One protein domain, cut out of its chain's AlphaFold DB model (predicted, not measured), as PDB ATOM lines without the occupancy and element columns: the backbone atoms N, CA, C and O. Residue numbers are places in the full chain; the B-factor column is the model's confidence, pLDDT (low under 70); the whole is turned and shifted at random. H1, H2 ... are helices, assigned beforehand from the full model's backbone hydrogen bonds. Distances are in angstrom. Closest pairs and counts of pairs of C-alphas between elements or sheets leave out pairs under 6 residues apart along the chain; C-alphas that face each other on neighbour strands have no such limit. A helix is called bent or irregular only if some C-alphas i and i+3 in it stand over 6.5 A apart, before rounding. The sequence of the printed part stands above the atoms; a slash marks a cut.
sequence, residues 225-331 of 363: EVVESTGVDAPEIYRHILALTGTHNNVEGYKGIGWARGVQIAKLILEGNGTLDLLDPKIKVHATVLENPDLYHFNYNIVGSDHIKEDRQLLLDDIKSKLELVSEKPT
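What this domain is: This is residues 225 to 331 of the 363 residues of an uncharacterized protein of Campylobacter jejuni (UniProt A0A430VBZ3). A compact body of crossed helices, with H3 and H5 packed on H2 and H1 packed on H3, sends out one long arm: residues 305 to 331, with H6, stick out and make the length. H4 lies at the body's edge, near H3. The printed part has 107 residues with six named helices, H1 to H6 in order, and no named strand; its class is all helix. The whole is loose, with a radius of gyration of the C-alphas of 18.4 A and spans of 63 by 29 by 22 A.

Where its parts are: Find C-alpha 225 at (-47.826, -42.050, 32.118), where H1, residues 225 to 230, begins. Next come H2, residues 234 to 245, 15.8 A long, and H3, residues 259 to 271, 18.3 A. H4 is residues 284 to 290; H5, residues 293 to 303, measures 15.6 A. H6, residues 308 to 326, runs 24.1 A to C-alpha 326 at (-49.931, -43.919, 77.874); it is irregular, with C-alphas 310 and 313 7.9 A apart, and has a kink of 36 degrees near residue 315.

How they stand to each other: Look first at H2, the hub. It touches H3, closest C-alphas Ile 241 and Gly 262 at 4.8 A, at a steep tilt of 62 degrees, opposite ways. With residues 239 to 244 alone it touches H5, closest C-alphas Ala 243 and Asn 299 at 4.7 A. H1 touches H3, closest C-alphas Val 226 and Lys 267 at 6.0 A. H4 is close to H3 but not clearly touching. H6 is apart from H5. Each O i to N i+4 pair is within hydrogen-bond range in H1 to H5, and 13 of 15 in H6.

The domain as a whole: C-alphas 282 and 331, the two farthest apart, are 64.5 A apart. The printed part has no cut; the links H2 to H3 and H3 to H4 are long. Residues 248 to 250 and 325 to 331 have pLDDT under 70.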
ATOM      1  N   GLU A 225     -48.754 -41.828  33.236       94.06
ATOM      2  CA  GLU A 225     -47.826 -42.050  32.118       94.06
ATOM      3  C   GLU A 225     -46.455 -42.572  32.590       94.06
ATOM      4  O   GLU A 225     -45.874 -43.467  31.974       94.06
ATOM      5  N   VAL A 226     -45.928 -42.024  33.688       94.44
ATOM      6  CA  VAL A 226     -44.626 -42.434  34.230       94.44
ATOM      7  C   VAL A 226     -44.755 -43.773  34.949       94.44
ATOM      8  O   VAL A 226     -43.918 -44.646  34.743       94.44
ATOM      9  N   VAL A 227     -45.835 -43.975  35.709       96.06
ATOM     10  CA  VAL A 227     -46.124 -45.253  36.380       96.06
ATOM     11  C   VAL A 227     -46.221 -46.394  35.362       96.06
ATOM     12  O   VAL A 227     -45.561 -47.414  35.518       96.06
ATOM     13  N   GLU A 228     -46.977 -46.220  34.274       95.38
ATOM     14  CA  GLU A 228     -47.158 -47.253  33.243       95.38
ATOM     15  C   GLU A 228     -45.870 -47.558  32.465       95.38
ATOM     16  O   GLU A 228     -45.653 -48.702  32.070       95.38
ATOM     17  N   SER A 229     -45.017 -46.555  32.234       93.56
ATOM     18  CA  SER A 229     -43.766 -46.738  31.482       93.56
ATOM     19  C   SER A 229     -42.628 -47.319  32.318       93.56
ATOM     20  O   SER A 229     -41.814 -48.069  31.786       93.56
ATOM     21  N   THR A 230     -42.569 -46.993  33.610       94.38
ATOM     22  CA  THR A 230     -41.464 -47.394  34.499       94.38
ATOM     23  C   THR A 230     -41.816 -48.570  35.409       94.38
ATOM     24  O   THR A 230     -40.920 -49.243  35.906       94.38
ATOM     25  N   GLY A 231     -43.107 -48.826  35.646       94.50
ATOM     26  CA  GLY A 231     -43.575 -49.788  36.647       94.50
ATOM     27  C   GLY A 231     -43.335 -49.345  38.095       94.50
ATOM     28  O   GLY A 231     -43.490 -50.157  39.003       94.50
ATOM     29  N   VAL A 232     -42.937 -48.089  38.316       96.00
ATOM     30  CA  VAL A 232     -42.626 -47.525  39.634       96.00
ATOM     31  C   VAL A 232     -43.815 -46.720  40.149       96.00
ATOM     32  O   VAL A 232     -44.429 -45.959  39.402       96.00
ATOM     33  N   ASP A 233     -44.137 -46.873  41.433       96.50
ATOM     34  CA  ASP A 233     -45.252 -46.161  42.057       96.50
ATOM     35  C   ASP A 233     -45.005 -44.645  42.168       96.50
ATOM     36  O   ASP A 233     -43.880 -44.152  42.306       96.50
ATOM     37  N   ALA A 234     -46.099 -43.882  42.154       96.62
ATOM     38  CA  ALA A 234     -46.105 -42.424  42.191       96.62
ATOM     39  C   ALA A 234     -45.319 -41.790  43.354       96.62
ATOM     40  O   ALA A 234     -44.703 -40.757  43.097       96.62
ATOM     41  N   PRO A 235     -45.280 -42.334  44.589       95.56
ATOM     42  CA  PRO A 235     -44.452 -41.782  45.666       95.56
ATOM     43  C   PRO A 235     -42.961 -41.723  45.322       95.56
ATOM     44  O   PRO A 235     -42.324 -40.696  45.555       95.56
ATOM     45  N   GLU A 236     -42.414 -42.761  44.688       95.25
ATOM     46  CA  GLU A 236     -40.999 -42.788  44.301       95.25
ATOM     47  C   GLU A 236     -40.734 -41.862  43.105       95.25
ATOM     48  O   GLU A 236     -39.772 -41.089  43.095       95.25
ATOM     49  N   ILE A 237     -41.650 -41.819  42.130       96.81
ATOM     50  CA  ILE A 237     -41.587 -40.824  41.047       96.81
ATOM     51  C   ILE A 237     -41.614 -39.402  41.632       96.81
ATOM     52  O   ILE A 237     -40.830 -38.535  41.233       96.81
ATOM     53  N   TYR A 238     -42.493 -39.152  42.603       96.12
ATOM     54  CA  TYR A 238     -42.637 -37.863  43.270       96.12
ATOM     55  C   TYR A 238     -41.364 -37.461  44.010       96.12
ATOM     56  O   TYR A 238     -40.941 -36.309  43.909       96.12
ATOM     57  N   ARG A 239     -40.698 -38.419  44.659       94.94
ATOM     58  CA  ARG A 239     -39.400 -38.222  45.300       94.94
ATOM     59  C   ARG A 239     -38.344 -37.716  44.319       94.94
ATOM     60  O   ARG A 239     -37.673 -36.723  44.604       94.94
ATOM     61  N   HIS A 240     -38.229 -38.335  43.142       96.44
ATOM     62  CA  HIS A 240     -37.317 -37.867  42.092       96.44
ATOM     63  C   HIS A 240     -37.668 -36.461  41.598       96.44
ATOM     64  O   HIS A 240     -36.775 -35.635  41.401       96.44
ATOM     65  N   ILE A 241     -38.960 -36.164  41.426       96.38
ATOM     66  CA  ILE A 241     -39.412 -34.835  41.002       96.38
ATOM     67  C   ILE A 241     -39.009 -33.787  42.040       96.38
ATOM     68  O   ILE A 241     -38.390 -32.789  41.678       96.38
ATOM     69  N   LEU A 242     -39.293 -34.022  43.322       94.25
ATOM     70  CA  LEU A 242     -38.936 -33.108  44.407       94.25
ATOM     71  C   LEU A 242     -37.419 -32.940  44.558       94.25
ATOM     72  O   LEU A 242     -36.957 -31.827  44.808       94.25
ATOM     73  N   ALA A 243     -36.628 -33.994  44.336       93.88
ATOM     74  CA  ALA A 243     -35.169 -33.893  44.335       93.88
ATOM     75  C   ALA A 243     -34.645 -32.925  43.255       93.88
ATOM     76  O   ALA A 243     -33.648 -32.227  43.461       93.88
ATOM     77  N   LEU A 244     -35.344 -32.854  42.118       95.44
ATOM     78  CA  LEU A 244     -35.018 -31.975  40.997       95.44
ATOM     79  C   LEU A 244     -35.579 -30.558  41.172       95.44
ATOM     80  O   LEU A 244     -34.892 -29.578  40.888       95.44
ATOM     81  N   THR A 245     -36.830 -30.429  41.615       94.06
ATOM     82  CA  THR A 245     -37.532 -29.137  41.697       94.06
ATOM     83  C   THR A 245     -37.295 -28.402  43.010       94.06
ATOM     84  O   THR A 245     -37.592 -27.211  43.104       94.06
ATOM     85  N   GLY A 246     -36.761 -29.093  44.017       87.38
ATOM     86  CA  GLY A 246     -36.698 -28.608  45.389       87.38
ATOM     87  C   GLY A 246     -38.043 -28.726  46.105       87.38
ATOM     88  O   GLY A 246     -39.056 -29.128  45.520       87.38
ATOM     89  N   THR A 247     -38.048 -28.344  47.382       79.44
ATOM     90  CA  THR A 247     -39.240 -28.365  48.239       79.44
ATOM     91  C   THR A 247     -39.413 -27.044  48.978       79.44
ATOM     92  O   THR A 247     -38.491 -26.237  49.121       79.44
ATOM     93  N   HIS A 248     -40.618 -26.827  49.497       68.00
ATOM     94  CA  HIS A 248     -40.947 -25.669  50.323       68.00
ATOM     95  C   HIS A 248     -40.228 -25.664  51.692       68.00
ATOM     96  O   HIS A 248     -40.247 -24.651  52.390       68.00
ATOM     97  N   ASN A 249     -39.527 -26.752  52.038       65.31
ATOM     98  CA  ASN A 249     -38.780 -26.946  53.280       65.31
ATOM     99  C   ASN A 249     -37.288 -26.546  53.170       65.31
ATOM    100  O   ASN A 249     -36.434 -27.074  53.879       65.31
ATOM    101  N   ASN A 250     -36.970 -25.561  52.319       66.44
ATOM    102  CA  ASN A 250     -35.610 -25.057  52.039       66.44
ATOM    103  C   ASN A 250     -34.664 -26.065  51.362       66.44
ATOM    104  O   ASN A 250     -33.442 -25.927  51.463       66.44
ATOM    105  N   VAL A 251     -35.206 -27.055  50.651       75.75
ATOM    106  CA  VAL A 251     -34.417 -27.896  49.744       75.75
ATOM    107  C   VAL A 251     -34.351 -27.190  48.393       75.75
ATOM    108  O   VAL A 251     -35.366 -27.026  47.719       75.75
ATOM    109  N   GLU A 252     -33.162 -26.718  48.024       82.94
ATOM    110  CA  GLU A 252     -32.945 -25.967  46.788       82.94
ATOM    111  C   GLU A 252     -32.963 -26.906  45.576       82.94
ATOM    112  O   GLU A 252     -32.185 -27.857  45.502       82.94
ATOM    113  N   GLY A 253     -33.856 -26.634  44.625       88.94
ATOM    114  CA  GLY A 253     -33.932 -27.355  43.357       88.94
ATOM    115  C   GLY A 253     -33.004 -26.792  42.284       88.94
ATOM    116  O   GLY A 253     -32.391 -25.733  42.432       88.94
ATOM    117  N   TYR A 254     -32.957 -27.468  41.143       91.44
ATOM    118  CA  TYR A 254     -32.229 -26.986  39.978       91.44
ATOM    119  C   TYR A 254     -32.960 -25.807  39.329       91.44
ATOM    120  O   TYR A 254     -34.134 -25.881  38.950       91.44
ATOM    121  N   LYS A 255     -32.238 -24.700  39.143       88.06
ATOM    122  CA  LYS A 255     -32.783 -23.493  38.516       88.06
ATOM    123  C   LYS A 255     -33.318 -23.799  37.113       88.06
ATOM    124  O   LYS A 255     -32.596 -24.279  36.247       88.06
ATOM    125  N   GLY A 256     -34.579 -23.443  36.873       87.38
ATOM    126  CA  GLY A 256     -35.240 -23.652  35.580       87.38
ATOM    127  C   GLY A 256     -35.870 -25.036  35.402       87.38
ATOM    128  O   GLY A 256     -36.453 -25.290  34.349       87.38
ATOM    129  N   ILE A 257     -35.816 -25.902  36.418       93.69
ATOM    130  CA  ILE A 257     -36.529 -27.181  36.434       93.69
ATOM    131  C   ILE A 257     -37.795 -27.028  37.282       93.69
ATOM    132  O   ILE A 257     -37.779 -27.158  38.500       93.69
ATOM    133  N   GLY A 258     -38.908 -26.707  36.621       92.44
ATOM    134  CA  GLY A 258     -40.241 -26.750  37.229       92.44
ATOM    135  C   GLY A 258     -40.862 -28.148  37.158       92.44
ATOM    136  O   GLY A 258     -40.322 -29.034  36.499       92.44
ATOM    137  N   TRP A 259     -42.041 -28.319  37.765       93.44
ATOM    138  CA  TRP A 259     -42.762 -29.599  37.861       93.44
ATOM    139  C   TRP A 259     -42.788 -30.416  36.563       93.44
ATOM    140  O   TRP A 259     -42.308 -31.543  36.535       93.44
ATOM    141  N   ALA A 260     -43.282 -29.829  35.465       94.25
ATOM    142  CA  ALA A 260     -43.411 -30.530  34.186       94.25
ATOM    143  C   ALA A 260     -42.065 -31.054  33.662       94.25
ATOM    144  O   ALA A 260     -41.999 -32.145  33.097       94.25
ATOM    145  N   ARG A 261     -40.977 -30.300  33.877       95.31
ATOM    146  CA  ARG A 261     -39.642 -30.742  33.475       95.31
ATOM    147  C   ARG A 261     -39.053 -31.753  34.454       95.31
ATOM    148  O   ARG A 261     -38.397 -32.687  34.009       95.31
ATOM    149  N   GLY A 262     -39.337 -31.599  35.746       96.31
ATOM    150  CA  GLY A 262     -39.006 -32.576  36.777       96.31
ATOM    151  C   GLY A 262     -39.602 -33.950  36.474       96.31
ATOM    152  O   GLY A 262     -38.870 -34.925  36.507       96.31
ATOM    153  N   VAL A 263     -40.876 -34.021  36.068       96.62
ATOM    154  CA  VAL A 263     -41.545 -35.276  35.659       96.62
ATOM    155  C   VAL A 263     -40.817 -35.941  34.485       96.62
ATOM    156  O   VAL A 263     -40.533 -37.133  34.530       96.62
ATOM    157  N   GLN A 264     -40.471 -35.171  33.448       95.75
ATOM    158  CA  GLN A 264     -39.769 -35.697  32.269       95.75
ATOM    159  C   GLN A 264     -38.379 -36.244  32.614       95.75
ATOM    160  O   GLN A 264     -37.994 -37.299  32.122       95.75
ATOM    161  N   ILE A 265     -37.625 -35.530  33.453       96.62
ATOM    162  CA  ILE A 265     -36.283 -35.952  33.868       96.62
ATOM    163  C   ILE A 265     -36.371 -37.148  34.824       96.62
ATOM    164  O   ILE A 265     -35.618 -38.098  34.656       96.62
ATOM    165  N   ALA A 266     -37.309 -37.147  35.775       97.00
ATOM    166  CA  ALA A 266     -37.544 -38.273  36.679       97.00
ATOM    167  C   ALA A 266     -37.861 -39.562  35.909       97.00
ATOM    168  O   ALA A 266     -37.295 -40.603  36.220       97.00
ATOM    169  N   LYS A 267     -38.691 -39.480  34.857       97.06
ATOM    170  CA  LYS A 267     -38.963 -40.606  33.955       97.06
ATOM    171  C   LYS A 267     -37.678 -41.172  33.342       97.06
ATOM    172  O   LYS A 267     -37.452 -42.368  33.447       97.06
ATOM    173  N   LEU A 268     -36.812 -40.320  32.781       96.88
ATOM    174  CA  LEU A 268     -35.531 -40.754  32.202       96.88
ATOM    175  C   LEU A 268     -34.605 -41.392  33.242       96.88
ATOM    176  O   LEU A 268     -33.930 -42.371  32.944       96.88
ATOM    177  N   ILE A 269     -34.572 -40.855  34.462       96.38
ATOM    178  CA  ILE A 269     -33.763 -41.428  35.539       96.38
ATOM    179  C   ILE A 269     -34.274 -42.824  35.910       96.38
ATOM    180  O   ILE A 269     -33.490 -43.761  36.032       96.38
ATOM    181  N   LEU A 270     -35.592 -42.983  36.037       96.06
ATOM    182  CA  LEU A 270     -36.228 -44.261  36.357       96.06
ATOM    183  C   LEU A 270     -36.062 -45.299  35.239       96.06
ATOM    184  O   LEU A 270     -35.697 -46.436  35.524       96.06
ATOM    185  N   GLU A 271     -36.239 -44.912  33.973       94.25
ATOM    186  CA  GLU A 271     -35.948 -45.762  32.804       94.25
ATOM    187  C   GLU A 271     -34.461 -46.164  32.745       94.25
ATOM    188  O   GLU A 271     -34.116 -47.241  32.262       94.25
ATOM    189  N   GLY A 272     -33.578 -45.320  33.290       92.19
ATOM    190  CA  GLY A 272     -32.154 -45.579  33.485       92.19
ATOM    191  C   GLY A 272     -31.826 -46.364  34.759       92.19
ATOM    192  O   GLY A 272     -30.681 -46.317  35.209       92.19
ATOM    193  N   ASN A 273     -32.793 -47.053  35.374       89.75
ATOM    194  CA  ASN A 273     -32.642 -47.779  36.644       89.75
ATOM    195  C   ASN A 273     -32.153 -46.897  37.811       89.75
ATOM    196  O   ASN A 273     -31.319 -47.313  38.616       89.75
ATOM    197  N   GLY A 274     -32.641 -45.660  37.891       87.88
ATOM    198  CA  GLY A 274     -32.271 -44.701  38.936       87.88
ATOM    199  C   GLY A 274     -30.959 -43.950  38.675       87.88
ATOM    200  O   GLY A 274     -30.509 -43.199  39.541       87.88
ATOM    201  N   THR A 275     -30.339 -44.124  37.503       91.31
ATOM    202  CA  THR A 275     -29.092 -43.439  37.119       91.31
ATOM    203  C   THR A 275     -29.356 -42.191  36.276       91.31
ATOM    204  O   THR A 275     -30.420 -42.018  35.686       91.31
ATOM    205  N   LEU A 276     -28.363 -41.303  36.185       93.12
ATOM    206  CA  LEU A 276     -28.437 -40.105  35.339       93.12
ATOM    207  C   LEU A 276     -28.018 -40.378  33.878       93.12
ATOM    208  O   LEU A 276     -27.950 -39.445  33.081       93.12
ATOM    209  N   ASP A 277     -27.748 -41.635  33.514       92.12
ATOM    210  CA  ASP A 277     -27.081 -42.008  32.257       92.12
ATOM    211  C   ASP A 277     -27.919 -41.711  31.005       92.12
ATOM    212  O   ASP A 277     -27.374 -41.454  29.931       92.12
ATOM    213  N   LEU A 278     -29.250 -41.704  31.130       93.88
ATOM    214  CA  LEU A 278     -30.161 -41.381  30.026       93.88
ATOM    215  C   LEU A 278     -30.340 -39.868  29.799       93.88
ATOM    216  O   LEU A 278     -31.070 -39.453  28.894       93.88
ATOM    217  N   LEU A 279     -29.685 -39.017  30.593       94.38
ATOM    218  CA  LEU A 279     -29.748 -37.571  30.412       94.38
ATOM    219  C   LEU A 279     -28.815 -37.116  29.277       94.38
ATOM    220  O   LEU A 279     -27.597 -37.212  29.365       94.38
ATOM    221  N   ASP A 280     -29.392 -36.558  28.209       93.44
ATOM    222  CA  ASP A 280     -28.615 -35.994  27.092       93.44
ATOM    223  C   ASP A 280     -27.960 -34.638  27.453       93.44
ATOM    224  O   ASP A 280     -28.686 -33.646  27.600       93.44
ATOM    225  N   PRO A 281     -26.615 -34.526  27.509       92.56
ATOM    226  CA  PRO A 281     -25.917 -33.279  27.838       92.56
ATOM    227  C   PRO A 281     -26.117 -32.161  26.801       92.56
ATOM    228  O   PRO A 281     -25.837 -30.999  27.090       92.56
ATOM    229  N   LYS A 282     -26.619 -32.460  25.596       92.56
ATOM    230  CA  LYS A 282     -26.971 -31.433  24.599       92.56
ATOM    231  C   LYS A 282     -28.243 -30.677  24.973       92.56
ATOM    232  O   LYS A 282     -28.480 -29.575  24.475       92.56
ATOM    233  N   ILE A 283     -29.072 -31.245  25.845       91.75
ATOM    234  CA  ILE A 283     -30.296 -30.611  26.314       91.75
ATOM    235  C   ILE A 283     -29.964 -29.777  27.554       91.75
ATOM    236  O   ILE A 283     -29.626 -30.308  28.605       91.75
ATOM    237  N   LYS A 284     -30.125 -28.451  27.458       90.25
ATOM    238  CA  LYS A 284     -29.701 -27.478  28.487       90.25
ATOM    239  C   LYS A 284     -30.054 -27.868  29.929       90.25
ATOM    240  O   LYS A 284     -29.210 -27.788  30.808       90.25
ATOM    241  N   VAL A 285     -31.294 -28.279  30.179       88.75
ATOM    242  CA  VAL A 285     -31.759 -28.645  31.531       88.75
ATOM    243  C   VAL A 285     -31.197 -29.979  32.030       88.75
ATOM    244  O   VAL A 285     -31.060 -30.149  33.231       88.75
ATOM    245  N   HIS A 286     -30.850 -30.909  31.136       95.00
ATOM    246  CA  HIS A 286     -30.140 -32.138  31.502       95.00
ATOM    247  C   HIS A 286     -28.691 -31.820  31.857       95.00
ATOM    248  O   HIS A 286     -28.218 -32.261  32.898       95.00
ATOM    249  N   ALA A 287     -28.032 -30.978  31.051       90.50
ATOM    250  CA  ALA A 287     -26.696 -30.477  31.355       90.50
ATOM    251  C   ALA A 287     -26.644 -29.837  32.750       90.50
ATOM    252  O   ALA A 287     -25.751 -30.148  33.520       90.50
ATOM    253  N   THR A 288     -27.656 -29.048  33.134       90.38
ATOM    254  CA  THR A 288     -27.734 -28.453  34.482       90.38
ATOM    255  C   THR A 288     -27.754 -29.496  35.611       90.38
ATOM    256  O   THR A 288     -27.178 -29.254  36.670       90.38
ATOM    257  N   VAL A 289     -28.400 -30.651  35.408       92.44
ATOM    258  CA  VAL A 289     -28.395 -31.756  36.386       92.44
ATOM    259  C   VAL A 289     -27.039 -32.464  36.389       92.44
ATOM    260  O   VAL A 289     -26.459 -32.673  37.451       92.44
ATOM    261  N   LEU A 290     -26.503 -32.765  35.203       92.56
ATOM    262  CA  LEU A 290     -25.221 -33.452  35.008       92.56
ATOM    263  C   LEU A 290     -24.002 -32.629  35.454       92.56
ATOM    264  O   LEU A 290     -22.976 -33.198  35.806       92.56
ATOM    265  N   GLU A 291     -24.100 -31.300  35.464       92.12
ATOM    266  CA  GLU A 291     -23.076 -30.392  35.998       92.12
ATOM    267  C   GLU A 291     -22.970 -30.463  37.528       92.12
ATOM    268  O   GLU A 291     -21.962 -30.052  38.104       92.12
ATOM    269  N   ASN A 292     -24.011 -30.954  38.207       89.00
ATOM    270  CA  ASN A 292     -24.052 -31.046  39.659       89.00
ATOM    271  C   ASN A 292     -24.875 -32.263  40.124       89.00
ATOM    272  O   ASN A 292     -25.918 -32.074  40.753       89.00
ATOM    273  N   PRO A 293     -24.437 -33.499  39.829       89.44
ATOM    274  CA  PRO A 293     -25.179 -34.717  40.166       89.44
ATOM    275  C   PRO A 293     -25.294 -34.922  41.684       89.44
ATOM    276  O   PRO A 293     -26.302 -35.434  42.172       89.44
ATOM    277  N   ASP A 294     -24.309 -34.443  42.448       87.88
ATOM    278  CA  ASP A 294     -24.301 -34.539  43.909       87.88
ATOM    279  C   ASP A 294     -25.496 -33.827  44.546       87.88
ATOM    280  O   ASP A 294     -26.035 -34.309  45.537       87.88
ATOM    281  N   LEU A 295     -25.937 -32.693  43.981       86.88
ATOM    282  CA  LEU A 295     -27.107 -31.972  44.493       86.88
ATOM    283  C   LEU A 295     -28.376 -32.816  44.365       86.88
ATOM    284  O   LEU A 295     -29.180 -32.848  45.290       86.88
ATOM    285  N   TYR A 296     -28.544 -33.519  43.246       91.25
ATOM    286  CA  TYR A 296     -29.679 -34.403  43.025       91.25
ATOM    287  C   TYR A 296     -29.670 -35.541  44.043       91.25
ATOM    288  O   TYR A 296     -30.671 -35.733  44.727       91.25
ATOM    289  N   HIS A 297     -28.544 -36.244  44.203       89.25
ATOM    290  CA  HIS A 297     -28.435 -37.342  45.167       89.25
ATOM    291  C   HIS A 297     -28.623 -36.862  46.610       89.25
ATOM    292  O   HIS A 297     -29.313 -37.506  47.399       89.25
ATOM    293  N   PHE A 298     -28.067 -35.699  46.951       85.31
ATOM    294  CA  PHE A 298     -28.277 -35.070  48.248       85.31
ATOM    295  C   PHE A 298     -29.763 -34.769  48.485       85.31
ATOM    296  O   PHE A 298     -30.332 -35.216  49.480       85.31
ATOM    297  N   ASN A 299     -30.416 -34.067  47.554       88.69
ATOM    298  CA  ASN A 299     -31.829 -33.724  47.667       88.69
ATOM    299  C   ASN A 299     -32.704 -34.979  47.723       88.69
ATOM    300  O   ASN A 299     -33.634 -35.038  48.521       88.69
ATOM    301  N   TYR A 300     -32.380 -35.999  46.928       90.12
ATOM    302  CA  TYR A 300     -33.079 -37.277  46.922       90.12
ATOM    303  C   TYR A 300     -33.089 -37.928  48.305       90.12
ATOM    304  O   TYR A 300     -34.140 -38.371  48.775       90.12
ATOM    305  N   ASN A 301     -31.940 -37.940  48.984       85.12
ATOM    306  CA  ASN A 301     -31.797 -38.498  50.327       85.12
ATOM    307  C   ASN A 301     -32.531 -37.669  51.389       85.12
ATOM    308  O   ASN A 301     -33.140 -38.235  52.296       85.12
ATOM    309  N   ILE A 302     -32.498 -36.336  51.273       82.19
ATOM    310  CA  ILE A 302     -33.179 -35.437  52.215       82.19
ATOM    311  C   ILE A 302     -34.701 -35.542  52.089       82.19
ATOM    312  O   ILE A 302     -35.381 -35.634  53.106       82.19
ATOM    313  N   VAL A 303     -35.229 -35.538  50.863       86.94
ATOM    314  CA  VAL A 303     -36.676 -35.565  50.602       86.94
ATOM    315  C   VAL A 303     -37.307 -36.875  51.064       86.94
ATOM    316  O   VAL A 303     -38.383 -36.855  51.643       86.94
ATOM    317  N   GLY A 304     -36.646 -38.011  50.838       83.75
ATOM    318  CA  GLY A 304     -37.194 -39.315  51.220       83.75
ATOM    319  C   GLY A 304     -37.023 -39.691  52.689       83.75
ATOM    320  O   GLY A 304     -37.273 -40.842  53.021       83.75
ATOM    321  N   SER A 305     -36.525 -38.791  53.546       83.56
ATOM    322  CA  SER A 305     -36.219 -39.087  54.954       83.56
ATOM    323  C   SER A 305     -35.369 -40.358  55.158       83.56
ATOM    324  O   SER A 305     -35.452 -41.017  56.190       83.56
ATOM    325  N   ASP A 306     -34.476 -40.692  54.215       79.38
ATOM    326  CA  ASP A 306     -33.695 -41.943  54.266       79.38
ATOM    327  C   ASP A 306     -32.779 -42.035  55.497       79.38
ATOM    328  O   ASP A 306     -32.476 -43.130  55.968       79.38
ATOM    329  N   HIS A 307     -32.389 -40.887  56.055       75.62
ATOM    330  CA  HIS A 307     -31.629 -40.784  57.302       75.62
ATOM    331  C   HIS A 307     -32.322 -41.470  58.498       75.62
ATOM    332  O   HIS A 307     -31.655 -41.896  59.433       75.62
ATOM    333  N   ILE A 308     -33.645 -41.655  58.446       82.88
ATOM    334  CA  ILE A 308     -34.420 -42.348  59.482       82.88
ATOM    335  C   ILE A 308     -34.133 -43.849  59.523       82.88
ATOM    336  O   ILE A 308     -34.297 -44.473  60.570       82.88
ATOM    337  N   LYS A 309     -33.653 -44.449  58.425       81.12
ATOM    338  CA  LYS A 309     -33.336 -45.886  58.379       81.12
ATOM    339  C   LYS A 309     -32.276 -46.277  59.409       81.12
ATOM    340  O   LYS A 309     -32.373 -47.364  59.979       81.12
ATOM    341  N   GLU A 310     -31.301 -45.403  59.649       81.06
ATOM    342  CA  GLU A 310     -30.208 -45.628  60.602       81.06
ATOM    343  C   GLU A 310     -30.709 -45.563  62.054       81.06
ATOM    344  O   GLU A 310     -30.358 -46.413  62.871       81.06
ATOM    345  N   ASP A 311     -31.622 -44.633  62.346       85.44
ATOM    346  CA  ASP A 311     -32.160 -44.400  63.692       85.44
ATOM    347  C   ASP A 311     -33.459 -45.173  63.984       85.44
ATOM    348  O   ASP A 311     -34.044 -45.040  65.063       85.44
ATOM    349  N   ARG A 312     -33.930 -46.005  63.044       85.94
ATOM    350  CA  ARG A 312     -35.274 -46.608  63.087       85.94
ATOM    351  C   ARG A 312     -35.574 -47.335  64.396       85.94
ATOM    352  O   ARG A 312     -36.642 -47.152  64.968       85.94
ATOM    353  N   GLN A 313     -34.635 -48.154  64.880       87.00
ATOM    354  CA  GLN A 313     -34.872 -49.007  66.045       87.00
ATOM    355  C   GLN A 313     -34.943 -48.156  67.309       87.00
ATOM    356  O   GLN A 313     -35.845 -48.330  68.119       87.00
ATOM    357  N   LEU A 314     -34.047 -47.173  67.417       87.81
ATOM    358  CA  LEU A 314     -34.029 -46.207  68.507       87.81
ATOM    359  C   LEU A 314     -35.359 -45.446  68.594       87.81
ATOM    360  O   LEU A 314     -35.913 -45.291  69.681       87.81
ATOM    361  N   LEU A 315     -35.874 -44.969  67.456       85.88
ATOM    362  CA  LEU A 315     -37.136 -44.231  67.403       85.88
ATOM    363  C   LEU A 315     -38.335 -45.124  67.737       85.88
ATOM    364  O   LEU A 315     -39.204 -44.707  68.502       85.88
ATOM    365  N   LEU A 316     -38.374 -46.353  67.215       85.94
ATOM    366  CA  LEU A 316     -39.442 -47.307  67.520       85.94
ATOM    367  C   LEU A 316     -39.451 -47.705  68.999       85.94
ATOM    368  O   LEU A 316     -40.523 -47.752  69.599       85.94
ATOM    369  N   ASP A 317     -38.285 -47.922  69.608       86.31
ATOM    370  CA  ASP A 317     -38.171 -48.243  71.034       86.31
ATOM    371  C   ASP A 317     -38.605 -47.053  71.913       86.31
ATOM    372  O   ASP A 317     -39.329 -47.227  72.899       86.31
ATOM    373  N   ASP A 318     -38.244 -45.821  71.533       86.06
ATOM    374  CA  ASP A 318     -38.689 -44.596  72.215       86.06
ATOM    375  C   ASP A 318     -40.210 -44.402  72.103       86.06
ATOM    376  O   ASP A 318     -40.872 -44.088  73.091       86.06
ATOM    377  N   ILE A 319     -40.794 -44.638  70.925       84.25
ATOM    378  CA  ILE A 319     -42.249 -44.589  70.730       84.25
ATOM    379  C   ILE A 319     -42.932 -45.675  71.560       84.25
ATOM    380  O   ILE A 319     -43.896 -45.386  72.264       84.25
ATOM    381  N   LYS A 320     -42.431 -46.913  71.516       82.69
ATOM    382  CA  LYS A 320     -43.010 -48.045  72.242       82.69
ATOM    383  C   LYS A 320     -42.995 -47.821  73.751       82.69
ATOM    384  O   LYS A 320     -44.026 -48.004  74.391       82.69
ATOM    385  N   SER A 321     -41.877 -47.360  74.309       82.69
ATOM    386  CA  SER A 321     -41.795 -47.047  75.742       82.69
ATOM    387  C   SER A 321     -42.777 -45.942  76.150       82.69
ATOM    388  O   SER A 321     -43.434 -46.043  77.183       82.69
ATOM    389  N   LYS A 322     -42.968 -44.915  75.310       81.12
ATOM    390  CA  LYS A 322     -43.980 -43.873  75.544       81.12
ATOM    391  C   LYS A 322     -45.405 -44.398  75.410       81.12
ATOM    392  O   LYS A 322     -46.260 -44.003  76.193       81.12
ATOM    393  N   LEU A 323     -45.670 -45.305  74.470       74.44
ATOM    394  CA  LEU A 323     -46.971 -45.965  74.359       74.44
ATOM    395  C   LEU A 323     -47.298 -46.765  75.617       74.44
ATOM    396  O   LEU A 323     -48.427 -46.687  76.084       74.44
ATOM    397  N   GLU A 324     -46.329 -47.482  76.189       76.50
ATOM    398  CA  GLU A 324     -46.515 -48.219  77.445       76.50
ATOM    399  C   GLU A 324     -46.917 -47.279  78.596       76.50
ATOM    400  O   GLU A 324     -47.829 -47.601  79.357       76.50
ATOM    401  N   LEU A 325     -46.340 -46.074  78.661       67.00
ATOM    402  CA  LEU A 325     -46.693 -45.049  79.657       67.00
ATOM    403  C   LEU A 325     -48.092 -44.446  79.460       67.00
ATOM    404  O   LEU A 325     -48.701 -43.993  80.425       67.00
ATOM    405  N   VAL A 326     -48.596 -44.435  78.226       65.81
ATOM    406  CA  VAL A 326     -49.931 -43.919  77.874       65.81
ATOM    407  C   VAL A 326     -50.981 -45.051  77.878       65.81
ATOM    408  O   VAL A 326     -52.178 -44.802  77.757       65.81
ATOM    409  N   SER A 327     -50.558 -46.312  78.048       54.44
ATOM    410  CA  SER A 327     -51.388 -47.512  77.870       54.44
ATOM    411  C   SER A 327     -52.280 -47.885  79.065       54.44
ATOM    412  O   SER A 327     -52.325 -49.034  79.496       54.44
ATOM    413  N   GLU A 328     -53.114 -46.959  79.525       52.94
ATOM    414  CA  GLU A 328     -54.448 -47.332  80.003       52.94
ATOM    415  C   GLU A 328     -55.408 -47.092  78.839       52.94
ATOM    416  O   GLU A 328     -55.567 -45.957  78.407       52.94
ATOM    417  N   LYS A 329     -55.985 -48.156  78.253       48.03
ATOM    418  CA  LYS A 329     -56.847 -48.044  77.061       48.03
ATOM    419  C   LYS A 329     -57.940 -46.995  77.316       48.03
ATOM    420  O   LYS A 329     -58.858 -47.307  78.079       48.03
ATOM    421  N   PRO A 330     -57.917 -45.821  76.657       49.41
ATOM    422  CA  PRO A 330     -59.028 -44.901  76.773       49.41
ATOM    423  C   PRO A 330     -60.221 -45.579  76.111       49.41
ATOM    424  O   PRO A 330     -60.206 -45.918  74.924       49.41
ATOM    425  N   THR A 331     -61.260 -45.850  76.890       47.25
ATOM    426  CA  THR A 331     -62.520 -46.330  76.340       47.25
ATOM    427  C   THR A 331     -63.111 -45.237  75.444       47.25
ATOM    428  O   THR A 331     -62.825 -44.048  75.594       47.25
TER     429      THR A 331